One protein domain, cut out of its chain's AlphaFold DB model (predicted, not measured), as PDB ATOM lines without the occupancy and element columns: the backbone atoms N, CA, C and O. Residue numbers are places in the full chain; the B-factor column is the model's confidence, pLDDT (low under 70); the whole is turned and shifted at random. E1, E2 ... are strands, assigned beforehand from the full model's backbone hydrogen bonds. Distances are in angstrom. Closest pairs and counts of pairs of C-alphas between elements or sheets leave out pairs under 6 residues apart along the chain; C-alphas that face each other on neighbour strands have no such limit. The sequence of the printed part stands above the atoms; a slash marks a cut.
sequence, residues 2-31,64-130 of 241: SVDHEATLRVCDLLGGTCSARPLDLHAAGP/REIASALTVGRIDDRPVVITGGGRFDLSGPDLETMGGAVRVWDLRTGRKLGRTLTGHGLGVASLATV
ATOM      1  N   SER A   2     -36.522  13.023 166.845       39.56
ATOM      2  CA  SER A   2     -35.124  13.335 167.192       39.56
ATOM      3  C   SER A   2     -34.440  13.874 165.944       39.56
ATOM      4  O   SER A   2     -34.311  13.143 164.961       39.56
ATOM      5  N   VAL A   3     -34.045  15.141 165.965       43.16
ATOM      6  CA  VAL A   3     -33.124  15.667 164.961       43.16
ATOM      7  C   VAL A   3     -31.758  15.071 165.285       43.16
ATOM      8  O   VAL A   3     -31.282  15.173 166.415       43.16
ATOM      9  N   ASP A   4     -31.172  14.368 164.321       47.56
ATOM     10  CA  ASP A   4     -29.792  13.915 164.441       47.56
ATOM     11  C   ASP A   4     -28.885  15.130 164.223       47.56
ATOM     12  O   ASP A   4     -28.770  15.646 163.110       47.56
ATOM     13  N   HIS A   5     -28.308  15.637 165.312       52.72
ATOM     14  CA  HIS A   5     -27.371  16.760 165.287       52.72
ATOM     15  C   HIS A   5     -25.927  16.303 165.003       52.72
ATOM     16  O   HIS A   5     -25.000  17.111 165.071       52.72
ATOM     17  N   GLU A   6     -25.701  15.022 164.696       56.91
ATOM     18  CA  GLU A   6     -24.367  14.482 164.458       56.91
ATOM     19  C   GLU A   6     -23.967  14.610 162.979       56.91
ATOM     20  O   GLU A   6     -24.074  13.682 162.178       56.91
ATOM     21  N   ALA A   7     -23.422  15.765 162.589       65.50
ATOM     22  CA  ALA A   7     -22.637  15.839 161.356       65.50
ATOM     23  C   ALA A   7     -21.211  15.327 161.607       65.50
ATOM     24  O   ALA A   7     -20.613  15.570 162.653       65.50
ATOM     25  N   THR A   8     -20.631  14.622 160.634       74.19
ATOM     26  CA  THR A   8     -19.262  14.093 160.722       74.19
ATOM     27  C   THR A   8     -18.441  14.544 159.521       74.19
ATOM     28  O   THR A   8     -18.774  14.213 158.384       74.19
ATOM     29  N   LEU A   9     -17.313  15.213 159.767       75.00
ATOM     30  CA  LEU A   9     -16.280  15.422 158.757       75.00
ATOM     31  C   LEU A   9     -15.443  14.146 158.645       75.00
ATOM     32  O   LEU A   9     -14.798  13.724 159.610       75.00
ATOM     33  N   ARG A  10     -15.443  13.533 157.458       80.81
ATOM     34  CA  ARG A  10     -14.577  12.395 157.133       80.81
ATOM     35  C   ARG A  10     -13.480  12.833 156.175       80.81
ATOM     36  O   ARG A  10     -13.770  13.335 155.096       80.81
ATOM     37  N   VAL A  11     -12.228  12.602 156.563       78.75
ATOM     38  CA  VAL A  11     -11.049  12.826 155.717       78.75
ATOM     39  C   VAL A  11     -10.403  11.477 155.456       78.75
ATOM     40  O   VAL A  11      -9.965  10.814 156.399       78.75
ATOM     41  N   CYS A  12     -10.370  11.075 154.189       80.62
ATOM     42  CA  CYS A  12      -9.869   9.777 153.756       80.62
ATOM     43  C   CYS A  12      -8.640   9.936 152.861       80.62
ATOM     44  O   CYS A  12      -8.655  10.715 151.910       80.62
ATOM     45  N   ASP A  13      -7.601   9.156 153.141       81.25
ATOM     46  CA  ASP A  13      -6.552   8.846 152.180       81.25
ATOM     47  C   ASP A  13      -7.089   7.773 151.225       81.25
ATOM     48  O   ASP A  13      -7.227   6.604 151.591       81.25
ATOM     49  N   LEU A  14      -7.423   8.186 150.005       80.81
ATOM     50  CA  LEU A  14      -8.015   7.310 148.993       80.81
ATOM     51  C   LEU A  14      -7.025   6.279 148.431       80.81
ATOM     52  O   LEU A  14      -7.463   5.283 147.862       80.81
ATOM     53  N   LEU A  15      -5.715   6.494 148.588       85.50
ATOM     54  CA  LEU A  15      -4.680   5.569 148.115       85.50
ATOM     55  C   LEU A  15      -4.258   4.593 149.215       85.50
ATOM     56  O   LEU A  15      -4.063   3.409 148.952       85.50
ATOM     57  N   GLY A  16      -4.141   5.084 150.449       83.69
ATOM     58  CA  GLY A  16      -3.806   4.279 151.626       83.69
ATOM     59  C   GLY A  16      -5.002   3.593 152.294       83.69
ATOM     60  O   GLY A  16      -4.809   2.735 153.152       83.69
ATOM     61  N   GLY A  17      -6.236   3.960 151.933       86.81
ATOM     62  CA  GLY A  17      -7.474   3.360 152.444       86.81
ATOM     63  C   GLY A  17      -7.804   3.709 153.900       86.81
ATOM     64  O   GLY A  17      -8.662   3.069 154.507       86.81
ATOM     65  N   THR A  18      -7.129   4.701 154.486       87.06
ATOM     66  CA  THR A  18      -7.380   5.123 155.870       87.06
ATOM     67  C   THR A  18      -8.317   6.322 155.901       87.06
ATOM     68  O   THR A  18      -8.190   7.243 155.100       87.06
ATOM     69  N   CYS A  19      -9.264   6.332 156.836       82.56
ATOM     70  CA  CYS A  19     -10.159   7.460 157.058       82.56
ATOM     71  C   CYS A  19     -10.086   7.901 158.515       82.56
ATOM     72  O   CYS A  19     -10.077   7.078 159.430       82.56
ATOM     73  N   SER A  20     -10.098   9.211 158.728       81.81
ATOM     74  CA  SER A  20     -10.372   9.810 160.027       81.81
ATOM     75  C   SER A  20     -11.760  10.445 159.998       81.81
ATOM     76  O   SER A  20     -12.160  11.029 158.993       81.81
ATOM     77  N   ALA A  21     -12.509  10.291 161.084       80.06
ATOM     78  CA  ALA A  21     -13.845  10.848 161.251       80.06
ATOM     79  C   ALA A  21     -13.858  11.713 162.507       80.06
ATOM     80  O   ALA A  21     -13.278  11.327 163.525       80.06
ATOM     81  N   ARG A  22     -14.488  12.884 162.431       76.31
ATOM     82  CA  ARG A  22     -14.633  13.793 163.570       76.31
ATOM     83  C   ARG A  22     -16.012  14.449 163.545       76.31
ATOM     84  O   ARG A  22     -16.469  14.781 162.451       76.31
ATOM     85  N   PRO A  23     -16.656  14.658 164.704       71.56
ATOM     86  CA  PRO A  23     -17.888  15.432 164.766       71.56
ATOM     87  C   PRO A  23     -17.656  16.850 164.235       71.56
ATOM     88  O   PRO A  23     -16.647  17.478 164.564       71.56
ATOM     89  N   LEU A  24     -18.580  17.334 163.415       65.94
ATOM     90  CA  LEU A  24     -18.719  18.750 163.110       65.94
ATOM     91  C   LEU A  24     -19.611  19.352 164.186       65.94
ATOM     92  O   LEU A  24     -20.718  18.870 164.425       65.94
ATOM     93  N   ASP A  25     -19.118  20.396 164.840       63.97
ATOM     94  CA  ASP A  25     -19.903  21.133 165.820       63.97
ATOM     95  C   ASP A  25     -20.969  21.967 165.096       63.97
ATOM     96  O   ASP A  25     -20.748  23.125 164.737       63.97
ATOM     97  N   LEU A  26     -22.127  21.349 164.840       56.88
ATOM     98  CA  LEU A  26     -23.286  22.036 164.275       56.88
ATOM     99  C   LEU A  26     -23.845  23.096 165.233       56.88
ATOM    100  O   LEU A  26     -24.495  24.029 164.775       56.88
ATOM    101  N   HIS A  27     -23.566  23.012 166.540       52.47
ATOM    102  CA  HIS A  27     -23.974  24.048 167.486       52.47
ATOM    103  C   HIS A  27     -23.125  25.307 167.362       52.47
ATOM    104  O   HIS A  27     -23.685  26.374 167.548       52.47
ATOM    105  N   ALA A  28     -21.848  25.213 166.971       50.38
ATOM    106  CA  ALA A  28     -21.029  26.367 166.570       50.38
ATOM    107  C   ALA A  28     -21.465  26.978 165.220       50.38
ATOM    108  O   ALA A  28     -21.040  28.077 164.845       50.38
ATOM    109  N   ALA A  29     -22.307  26.269 164.459       49.06
ATOM    110  CA  ALA A  29     -22.965  26.826 163.285       49.06
ATOM    111  C   ALA A  29     -24.151  27.754 163.629       49.06
ATOM    112  O   ALA A  29     -24.517  28.524 162.749       49.06
ATOM    113  N   GLY A  30     -24.656  27.752 164.874       44.47
ATOM    114  CA  GLY A  30     -25.466  28.824 165.498       44.47
ATOM    115  C   GLY A  30     -24.736  29.366 166.748       44.47
ATOM    116  O   GLY A  30     -23.593  28.970 166.965       44.47
ATOM    117  N   PRO A  31     -25.259  30.265 167.608       44.41
ATOM    118  CA  PRO A  31     -26.361  31.228 167.525       44.41
ATOM    119  C   PRO A  31     -25.895  32.624 167.037       44.41
ATOM    120  O   PRO A  31     -26.507  33.641 167.356       44.41
ATOM    121  N   ARG A  64     -28.470  15.690 154.530       45.06
ATOM    122  CA  ARG A  64     -28.068  16.181 153.210       45.06
ATOM    123  C   ARG A  64     -28.289  17.679 152.989       45.06
ATOM    124  O   ARG A  64     -27.566  18.240 152.182       45.06
ATOM    125  N   GLU A  65     -29.239  18.319 153.667       57.62
ATOM    126  CA  GLU A  65     -29.536  19.730 153.385       57.62
ATOM    127  C   GLU A  65     -28.593  20.704 154.094       57.62
ATOM    128  O   GLU A  65     -28.434  21.816 153.627       57.62
ATOM    129  N   ILE A  66     -27.888  20.306 155.159       61.88
ATOM    130  CA  ILE A  66     -26.979  21.215 155.890       61.88
ATOM    131  C   ILE A  66     -25.702  21.524 155.083       61.88
ATOM    132  O   ILE A  66     -25.124  22.604 155.214       61.88
ATOM    133  N   ALA A  67     -25.273  20.583 154.240       71.75
ATOM    134  CA  ALA A  67     -24.147  20.722 153.320       71.75
ATOM    135  C   ALA A  67     -24.486  20.015 151.995       71.75
ATOM    136  O   ALA A  67     -24.082  18.872 151.768       71.75
ATOM    137  N   SER A  68     -25.274  20.685 151.154       75.88
ATOM    138  CA  SER A  68     -25.654  20.236 149.807       75.88
ATOM    139  C   SER A  68     -24.545  20.489 148.785       75.88
ATOM    140  O   SER A  68     -24.392  19.715 147.841       75.88
ATOM    141  N   ALA A  69     -23.741  21.530 149.010       83.25
ATOM    142  CA  ALA A  69     -22.597  21.902 148.196       83.25
ATOM    143  C   ALA A  69     -21.340  22.015 149.065       83.25
ATOM    144  O   ALA A  69     -21.392  22.427 150.228       83.25
ATOM    145  N   LEU A  70     -20.185  21.664 148.504       88.38
ATOM    146  CA  LEU A  70     -18.906  21.896 149.158       88.38
ATOM    147  C   LEU A  70     -17.807  22.190 148.149       88.38
ATOM    148  O   LEU A  70     -17.803  21.668 147.037       88.38
ATOM    149  N   THR A  71     -16.833  22.968 148.593       90.25
ATOM    150  CA  THR A  71     -15.550  23.164 147.923       90.25
ATOM    151  C   THR A  71     -14.443  23.228 148.972       90.25
ATOM    152  O   THR A  71     -14.693  23.287 150.178       90.25
ATOM    153  N   VAL A  72     -13.195  23.173 148.530       89.62
ATOM    154  CA  VAL A  72     -12.021  23.235 149.398       89.62
ATOM    155  C   VAL A  72     -11.123  24.390 148.991       89.62
ATOM    156  O   VAL A  72     -11.136  24.858 147.854       89.62
ATOM    157  N   GLY A  73     -10.317  24.858 149.934       89.38
ATOM    158  CA  GLY A  73      -9.365  25.926 149.679       89.38
ATOM    159  C   GLY A  73      -8.309  26.029 150.763       89.38
ATOM    160  O   GLY A  73      -8.130  25.125 151.588       89.38
ATOM    161  N   ARG A  74      -7.586  27.149 150.753       88.75
ATOM    162  CA  ARG A  74      -6.595  27.475 151.777       88.75
ATOM    163  C   ARG A  74      -6.755  28.907 152.258       88.75
ATOM    164  O   ARG A  74      -6.869  29.818 151.448       88.75
ATOM    165  N   ILE A  75      -6.687  29.085 153.573       86.00
ATOM    166  CA  ILE A  75      -6.617  30.385 154.249       86.00
ATOM    167  C   ILE A  75      -5.367  30.353 155.122       86.00
ATOM    168  O   ILE A  75      -5.273  29.522 156.014       86.00
ATOM    169  N   ASP A  76      -4.380  31.200 154.861       85.25
ATOM    170  CA  ASP A  76      -3.103  31.241 155.605       85.25
ATOM    171  C   ASP A  76      -2.434  29.864 155.704       85.25
ATOM    172  O   ASP A  76      -2.110  29.379 156.787       85.25
ATOM    173  N   ASP A  77      -2.325  29.176 154.562       84.94
ATOM    174  CA  ASP A  77      -1.842  27.791 154.436       84.94
ATOM    175  C   ASP A  77      -2.623  26.735 155.239       84.94
ATOM    176  O   ASP A  77      -2.287  25.540 155.234       84.94
ATOM    177  N   ARG A  78      -3.721  27.130 155.880       87.94
ATOM    178  CA  ARG A  78      -4.668  26.236 156.535       87.94
ATOM    179  C   ARG A  78      -5.613  25.655 155.487       87.94
ATOM    180  O   ARG A  78      -6.304  26.425 154.825       87.94
ATOM    181  N   PRO A  79      -5.664  24.323 155.319       90.44
ATOM    182  CA  PRO A  79      -6.663  23.702 154.465       90.44
ATOM    183  C   PRO A  79      -8.044  23.887 155.091       90.44
ATOM    184  O   PRO A  79      -8.232  23.619 156.282       90.44
ATOM    185  N   VAL A  80      -8.997  24.331 154.284       88.62
ATOM    186  CA  VAL A  80     -10.373  24.563 154.713       88.62
ATOM    187  C   VAL A  80     -11.354  23.900 153.763       88.62
ATOM    188  O   VAL A  80     -11.059  23.715 152.581       88.62
ATOM    189  N   VAL A  81     -12.516  23.543 154.296       88.25
ATOM    190  CA  VAL A  81     -13.694  23.166 153.517       88.25
ATOM    191  C   VAL A  81     -14.734  24.255 153.699       88.25
ATOM    192  O   VAL A  81     -14.921  24.762 154.804       88.25
ATOM    193  N   ILE A  82     -15.371  24.631 152.602       88.19
ATOM    194  CA  ILE A  82     -16.455  25.592 152.568       88.19
ATOM    195  C   ILE A  82     -17.680  24.787 152.175       88.19
ATOM    196  O   ILE A  82     -17.635  24.028 151.208       88.19
ATOM    197  N   THR A  83     -18.741  24.902 152.958       86.56
ATOM    198  CA  THR A  83     -19.991  24.176 152.739       86.56
ATOM    199  C   THR A  83     -21.118  25.164 152.528       86.56
ATOM    200  O   THR A  83     -21.267  26.081 153.336       86.56
ATOM    201  N   GLY A  84     -21.926  24.927 151.505       83.94
ATOM    202  CA  GLY A  84     -23.214  25.567 151.290       83.94
ATOM    203  C   GLY A  84     -24.336  24.583 151.601       83.94
ATOM    204  O   GLY A  84     -24.219  23.393 151.304       83.94
ATOM    205  N   GLY A  85     -25.411  25.065 152.208       81.69
ATOM    206  CA  GLY A  85     -26.623  24.280 152.412       81.69
ATOM    207  C   GLY A  85     -27.743  25.105 153.022       81.69
ATOM    208  O   GLY A  85     -27.619  26.316 153.170       81.69
ATOM    209  N   GLY A  86     -28.837  24.450 153.376       77.25
ATOM    210  CA  GLY A  86     -29.940  25.012 154.137       77.25
ATOM    211  C   GLY A  86     -29.571  25.371 155.579       77.25
ATOM    212  O   GLY A  86     -28.617  24.868 156.192       77.25
ATOM    213  N   ARG A  87     -30.373  26.274 156.127       77.38
ATOM    214  CA  ARG A  87     -30.458  26.659 157.530       77.38
ATOM    215  C   ARG A  87     -31.876  26.339 157.988       77.38
ATOM    216  O   ARG A  87     -32.832  26.676 157.299       77.38
ATOM    217  N   PHE A  88     -32.002  25.696 159.141       69.50
ATOM    218  CA  PHE A  88     -33.287  25.257 159.684       69.50
ATOM    219  C   PHE A  88     -33.446  25.775 161.102       69.50
ATOM    220  O   PHE A  88     -32.470  25.781 161.859       69.50
ATOM    221  N   ASP A  89     -34.665  26.160 161.465       64.44
ATOM    222  CA  ASP A  89     -35.015  26.331 162.867       64.44
ATOM    223  C   ASP A  89     -35.180  24.942 163.495       64.44
ATOM    224  O   ASP A  89     -35.971  24.117 163.042       64.44
ATOM    225  N   LEU A  90     -34.376  24.667 164.521       62.31
ATOM    226  CA  LEU A  90     -34.385  23.397 165.251       62.31
ATOM    227  C   LEU A  90     -35.103  23.509 166.604       62.31
ATOM    228  O   LEU A  90     -35.123  22.542 167.366       62.31
ATOM    229  N   SER A  91     -35.634  24.689 166.942       58.31
ATOM    230  CA  SER A  91     -36.305  24.963 168.216       58.31
ATOM    231  C   SER A  91     -37.772  24.521 168.232       58.31
ATOM    232  O   SER A  91     -38.320  24.256 169.306       58.31
ATOM    233  N   GLY A  92     -38.390  24.402 167.052       54.97
ATOM    234  CA  GLY A  92     -39.776  23.988 166.858       54.97
ATOM    235  C   GLY A  92     -39.952  22.484 166.599       54.97
ATOM    236  O   GLY A  92     -38.997  21.771 166.283       54.97
ATOM    237  N   PRO A  93     -41.187  21.965 166.741       52.25
ATOM    238  CA  PRO A  93     -41.517  20.591 166.363       52.25
ATOM    239  C   PRO A  93     -41.474  20.364 164.845       52.25
ATOM    240  O   PRO A  93     -41.315  19.217 164.426       52.25
ATOM    241  N   ASP A  94     -41.585  21.435 164.060       58.34
ATOM    242  CA  ASP A  94     -41.499  21.449 162.605       58.34
ATOM    243  C   ASP A  94     -40.172  22.090 162.174       58.34
ATOM    244  O   ASP A  94     -39.690  23.035 162.798       58.34
ATOM    245  N   LEU A  95     -39.557  21.538 161.125       59.91
ATOM    246  CA  LEU A  95     -38.314  22.064 160.563       59.91
ATOM    247  C   LEU A  95     -38.655  23.170 159.568       59.91
ATOM    248  O   LEU A  95     -38.909  22.900 158.395       59.91
ATOM    249  N   GLU A  96     -38.666  24.410 160.044       61.50
ATOM    250  CA  GLU A  96     -38.855  25.574 159.181       61.50
ATOM    251  C   GLU A  96     -37.528  25.966 158.519       61.50
ATOM    252  O   GLU A  96     -36.492  26.109 159.180       61.50
ATOM    253  N   THR A  97     -37.545  26.112 157.190       67.50
ATOM    254  CA  THR A  97     -36.373  26.564 156.428       67.50
ATOM    255  C   THR A  97     -36.172  28.055 156.670       67.50
ATOM    256  O   THR A  97     -37.056  28.858 156.399       67.50
ATOM    257  N   MET A  98     -34.989  28.432 157.151       69.81
ATOM    258  CA  MET A  98     -34.587  29.821 157.397       69.81
ATOM    259  C   MET A  98     -33.719  30.399 156.263       69.81
ATOM    260  O   MET A  98     -33.016  31.393 156.469       69.81
ATOM    261  N   GLY A  99     -33.696  29.726 155.113       76.88
ATOM    262  CA  GLY A  99     -32.857  30.049 153.962       76.88
ATOM    263  C   GLY A  99     -31.551  29.259 153.910       76.88
ATOM    264  O   GLY A  99     -31.413  28.204 154.526       76.88
ATOM    265  N   GLY A 100     -30.589  29.749 153.138       78.50
ATOM    266  CA  GLY A 100     -29.295  29.118 152.912       78.50
ATOM    267  C   GLY A 100     -28.179  29.717 153.757       78.50
ATOM    268  O   GLY A 100     -28.267  30.832 154.279       78.50
ATOM    269  N   ALA A 101     -27.108  28.943 153.899       80.06
ATOM    270  CA  ALA A 101     -25.933  29.335 154.645       80.06
ATOM    271  C   ALA A 101     -24.640  28.778 154.046       80.06
ATOM    272  O   ALA A 101     -24.549  27.588 153.726       80.06
ATOM    273  N   VAL A 102     -23.620  29.635 153.996       83.56
ATOM    274  CA  VAL A 102     -22.237  29.263 153.683       83.56
ATOM    275  C   VAL A 102     -21.416  29.263 154.967       83.56
ATOM    276  O   VAL A 102     -21.560  30.132 155.830       83.56
ATOM    277  N   ARG A 103     -20.603  28.220 155.144       84.00
ATOM    278  CA  ARG A 103     -19.819  27.984 156.363       84.00
ATOM    279  C   ARG A 103     -18.415  27.535 156.004       84.00
ATOM    280  O   ARG A 103     -18.246  26.682 155.134       84.00
ATOM    281  N   VAL A 104     -17.423  28.047 156.726       85.88
ATOM    282  CA  VAL A 104     -16.009  27.695 156.551       85.88
ATOM    283  C   VAL A 104     -15.540  26.846 157.726       85.88
ATOM    284  O   VAL A 104     -15.790  27.174 158.885       85.88
ATOM    285  N   TRP A 105     -14.825  25.762 157.443       84.31
ATOM    286  CA  TRP A 105     -14.338  24.826 158.453       84.31
ATOM    287  C   TRP A 105     -12.857  24.532 158.253       84.31
ATOM    288  O   TRP A 105     -12.389  24.293 157.141       84.31
ATOM    289  N   ASP A 106     -12.115  24.489 159.351       85.44
ATOM    290  CA  ASP A 106     -10.739  24.013 159.378       85.44
ATOM    291  C   ASP A 106     -10.716  22.494 159.162       85.44
ATOM    292  O   ASP A 106     -11.203  21.731 159.998       85.44
ATOM    293  N   LEU A 107     -10.103  22.033 158.068       85.12
ATOM    294  CA  LEU A 107     -10.035  20.601 157.749       85.12
ATOM    295  C   LEU A 107      -9.169  19.796 158.728       85.12
ATOM    296  O   LEU A 107      -9.352  18.587 158.864       85.12
ATOM    297  N   ARG A 108      -8.209  20.430 159.409       83.75
ATOM    298  CA  ARG A 108      -7.328  19.761 160.378       83.75
ATOM    299  C   ARG A 108      -7.996  19.604 161.730       83.75
ATOM    300  O   ARG A 108      -7.750  18.600 162.401       83.75
ATOM    301  N   THR A 109      -8.774  20.592 162.166       81.94
ATOM    302  CA  THR A 109      -9.375  20.601 163.510       81.94
ATOM    303  C   THR A 109     -10.854  20.226 163.514       81.94
ATOM    304  O   THR A 109     -11.335  19.766 164.547       81.94
ATOM    305  N   GLY A 110     -11.554  20.364 162.385       76.50
ATOM    306  CA  GLY A 110     -13.009  20.210 162.277       76.50
ATOM    307  C   GLY A 110     -13.791  21.387 162.864       76.50
ATOM    308  O   GLY A 110     -15.013  21.324 162.957       76.50
ATOM    309  N   ARG A 111     -13.106  22.453 163.296       78.81
ATOM    310  CA  ARG A 111     -13.747  23.631 163.889       78.81
ATOM    311  C   ARG A 111     -14.194  24.596 162.801       78.81
ATOM    312  O   ARG A 111     -13.456  24.830 161.843       78.81
ATOM    313  N   LYS A 112     -15.369  25.195 162.987       79.81
ATOM    314  CA  LYS A 112     -15.828  26.318 162.170       79.81
ATOM    315  C   LYS A 112     -14.868  27.502 162.316       79.81
ATOM    316  O   LYS A 112     -14.335  27.754 163.398       79.81
ATOM    317  N   LEU A 113     -14.636  28.198 161.212       79.25
ATOM    318  CA  LEU A 113     -13.844  29.413 161.122       79.25
ATOM    319  C   LEU A 113     -14.772  30.574 160.766       79.25
ATOM    320  O   LEU A 113     -15.535  30.468 159.814       79.25
ATOM    321  N   GLY A 114     -14.675  31.678 161.506       76.38
ATOM    322  CA  GLY A 114     -15.440  32.888 161.208       76.38
ATOM    323  C   GLY A 114     -16.953  32.748 161.403       76.38
ATOM    324  O   GLY A 114     -17.443  31.854 162.103       76.38
ATOM    325  N   ARG A 115     -17.687  33.691 160.808       74.06
ATOM    326  CA  ARG A 115     -19.150  33.783 160.875       74.06
ATOM    327  C   ARG A 115     -19.809  32.836 159.867       74.06
ATOM    328  O   ARG A 115     -19.166  32.346 158.949       74.06
ATOM    329  N   THR A 116     -21.090  32.531 160.082       77.00
ATOM    330  CA  THR A 116     -21.924  31.931 159.026       77.00
ATOM    331  C   THR A 116     -22.342  33.057 158.092       77.00
ATOM    332  O   THR A 116     -22.824  34.077 158.585       77.00
ATOM    333  N   LEU A 117     -22.232  32.869 156.779       75.56
ATOM    334  CA  LEU A 117     -22.919  33.761 155.853       75.56
ATOM    335  C   LEU A 117     -24.353  33.316 155.658       75.56
ATOM    336  O   LEU A 117     -24.612  32.167 155.306       75.56
ATOM    337  N   THR A 118     -25.265  34.253 155.864       72.50
ATOM    338  CA  THR A 118     -26.709  34.097 155.717       72.50
ATOM    339  C   THR A 118     -27.230  35.149 154.735       72.50
ATOM    340  O   THR A 118     -26.485  36.035 154.321       72.50
ATOM    341  N   GLY A 119     -28.494  35.037 154.324       66.00
ATOM    342  CA  GLY A 119     -29.127  35.973 153.384       66.00
ATOM    343  C   GLY A 119     -29.645  35.309 152.111       66.00
ATOM    344  O   GLY A 119     -30.489  35.883 151.444       66.00
ATOM    345  N   HIS A 120     -29.227  34.072 151.830       72.81
ATOM    346  CA  HIS A 120     -29.833  33.276 150.765       72.81
ATOM    347  C   HIS A 120     -31.260  32.915 151.198       72.81
ATOM    348  O   HIS A 120     -31.427  32.297 152.252       72.81
ATOM    349  N   GLY A 121     -32.273  33.293 150.415       69.62
ATOM    350  CA  GLY A 121     -33.679  32.989 150.724       69.62
ATOM    351  C   GLY A 121     -33.986  31.487 150.721       69.62
ATOM    352  O   GLY A 121     -34.854  31.022 151.456       69.62
ATOM    353  N   LEU A 122     -33.202  30.714 149.964       75.44
ATOM    354  CA  LEU A 122     -33.277  29.256 149.865       75.44
ATOM    355  C   LEU A 122     -31.909  28.613 150.130       75.44
ATOM    356  O   LEU A 122     -30.899  29.300 150.282       75.44
ATOM    357  N   GLY A 123     -31.876  27.281 150.202       77.06
ATOM    358  CA  GLY A 123     -30.631  26.529 150.363       77.06
ATOM    359  C   GLY A 123     -29.626  26.817 149.244       77.06
ATOM    360  O   GLY A 123     -30.002  26.997 148.090       77.06
ATOM    361  N   VAL A 124     -28.335  26.833 149.592       82.31
ATOM    362  CA  VAL A 124     -27.256  27.048 148.615       82.31
ATOM    363  C   VAL A 124     -27.239  25.902 147.598       82.31
ATOM    364  O   VAL A 124     -27.100  24.734 147.984       82.31
ATOM    365  N   ALA A 125     -27.371  26.238 146.314       80.50
ATOM    366  CA  ALA A 125     -27.472  25.264 145.226       80.50
ATOM    367  C   ALA A 125     -26.092  24.897 144.655       80.50
ATOM    368  O   ALA A 125     -25.815  23.725 144.388       80.50
ATOM    369  N   SER A 126     -25.199  25.877 144.543       84.00
ATOM    370  CA  SER A 126     -23.839  25.719 144.041       84.00
ATOM    371  C   SER A 126     -22.847  26.571 144.827       84.00
ATOM    372  O   SER A 126     -23.184  27.556 145.488       84.00
ATOM    373  N   LEU A 127     -21.582  26.155 144.780       88.25
ATOM    374  CA  LEU A 127     -20.496  26.780 145.518       88.25
ATOM    375  C   LEU A 127     -19.180  26.632 144.752       88.25
ATOM    376  O   LEU A 127     -18.792  25.525 144.377       88.25
ATOM    377  N   ALA A 128     -18.460  27.736 144.582       91.25
ATOM    378  CA  ALA A 128     -17.134  27.770 143.981       91.25
ATOM    379  C   ALA A 128     -16.174  28.617 144.826       91.25
ATOM    380  O   ALA A 128     -16.592  29.443 145.636       91.25
ATOM    381  N   THR A 129     -14.871  28.415 144.641       91.06
ATOM    382  CA  THR A 129     -13.837  29.207 145.316       91.06
ATOM    383  C   THR A 129     -12.725  29.611 144.367       91.06
ATOM    384  O   THR A 129     -12.342  28.852 143.479       91.06
ATOM    385  N   VAL A 130     -12.150  30.788 144.606       91.31
ATOM    386  CA  VAL A 130     -10.929  31.252 143.941       91.31
ATOM    387  C   VAL A 130      -9.943  31.780 144.975       91.31
ATOM    388  O   VAL A 130     -10.294  32.538 145.880       91.31
TER     389      VAL A 130
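Overview. This is residues 2 to 31 and 64 to 130 of the 241 residues of an uncharacterized protein of Streptomyces sp. 8K308 (UniProt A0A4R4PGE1). A twisted sheet of four strands, E3 to E6, makes the main body, and a separate two-strand hairpin, E1 and E2, is set off from it, its tip at residues 13 to 18 sticking out. A short last strand, E7, runs beside the sheet's edge strand E3. The printed part has 97 residues with no named helix and seven strands, in chain order E1 to E7, and its class is all strand. The large sheet has the order E3, E4, E5, E6 and the small one E1, E2, both antiparallel. The whole is compact, with a radius of gyration of the C-alphas of 14.0 A and spans of 43 by 32 by 21 A.

Arrangement. In the large sheet, E3, residues 69 to 75, and E4, residues 78 to 89, form a hairpin at 143 degrees between their directions, with N 71 and O 82 within hydrogen-bond range at 2.9 A. E4 and E5, residues 96 to 106, form a hairpin at 168 degrees, with N 83 and O 103 at 2.9 A. E5 and E6, residues 112 to 120, form a hairpin at 149 degrees, with N 102 and O 117 at 3.0 A. E3 to E6 make a meander, each strand the antiparallel neighbour of the one before. E4 bends by 64 degrees at residue 86, E5 by 69 at residue 99 and E6 by 61 at residue 115. E7, residues 126 to 130, pairs with no named strand; its closest C-alphas to E3 are those of Ser 126 and Ala 69, 5.8 A apart. E1, residues 7 to 13, and E2, residues 18 to 24, form a hairpin at 159 degrees, with N 11 and O 20 within hydrogen-bond range at 2.9 A. Both are apart from E3 to E7, E2 only just from E6, with closest C-alphas at 8.2 A.

Along the chain. E4 is the longest strand, 31.0 A from C-alpha 78 at (-4.668, 26.236, 156.535) to C-alpha 89; E5 measures 28.2 A. E1 measures 19.8 A from C-alpha 7 at (-22.637, 15.839, 161.356), E6 19.4 A, and E2 and E3 19.1 A each. E7 measures 14.0 A and ends with C-alpha 130 at (-10.929, 31.252, 143.941).

Size, cuts and confidence. The two C-alphas farthest apart are those of Leu 15 and Gly 92, 43.8 A. Residues 32 to 63 are not printed, and C-alphas 31 and 64 are 20.8 A apart across this cut, which lies between E2 and E3. Of the links printed whole, E4 to E5 is short, the others are tight. The mean pLDDT of the printed part is 74.4, with 30 residues under 70, among them residues 2 to 7, 24 to 31 and 88 to 98.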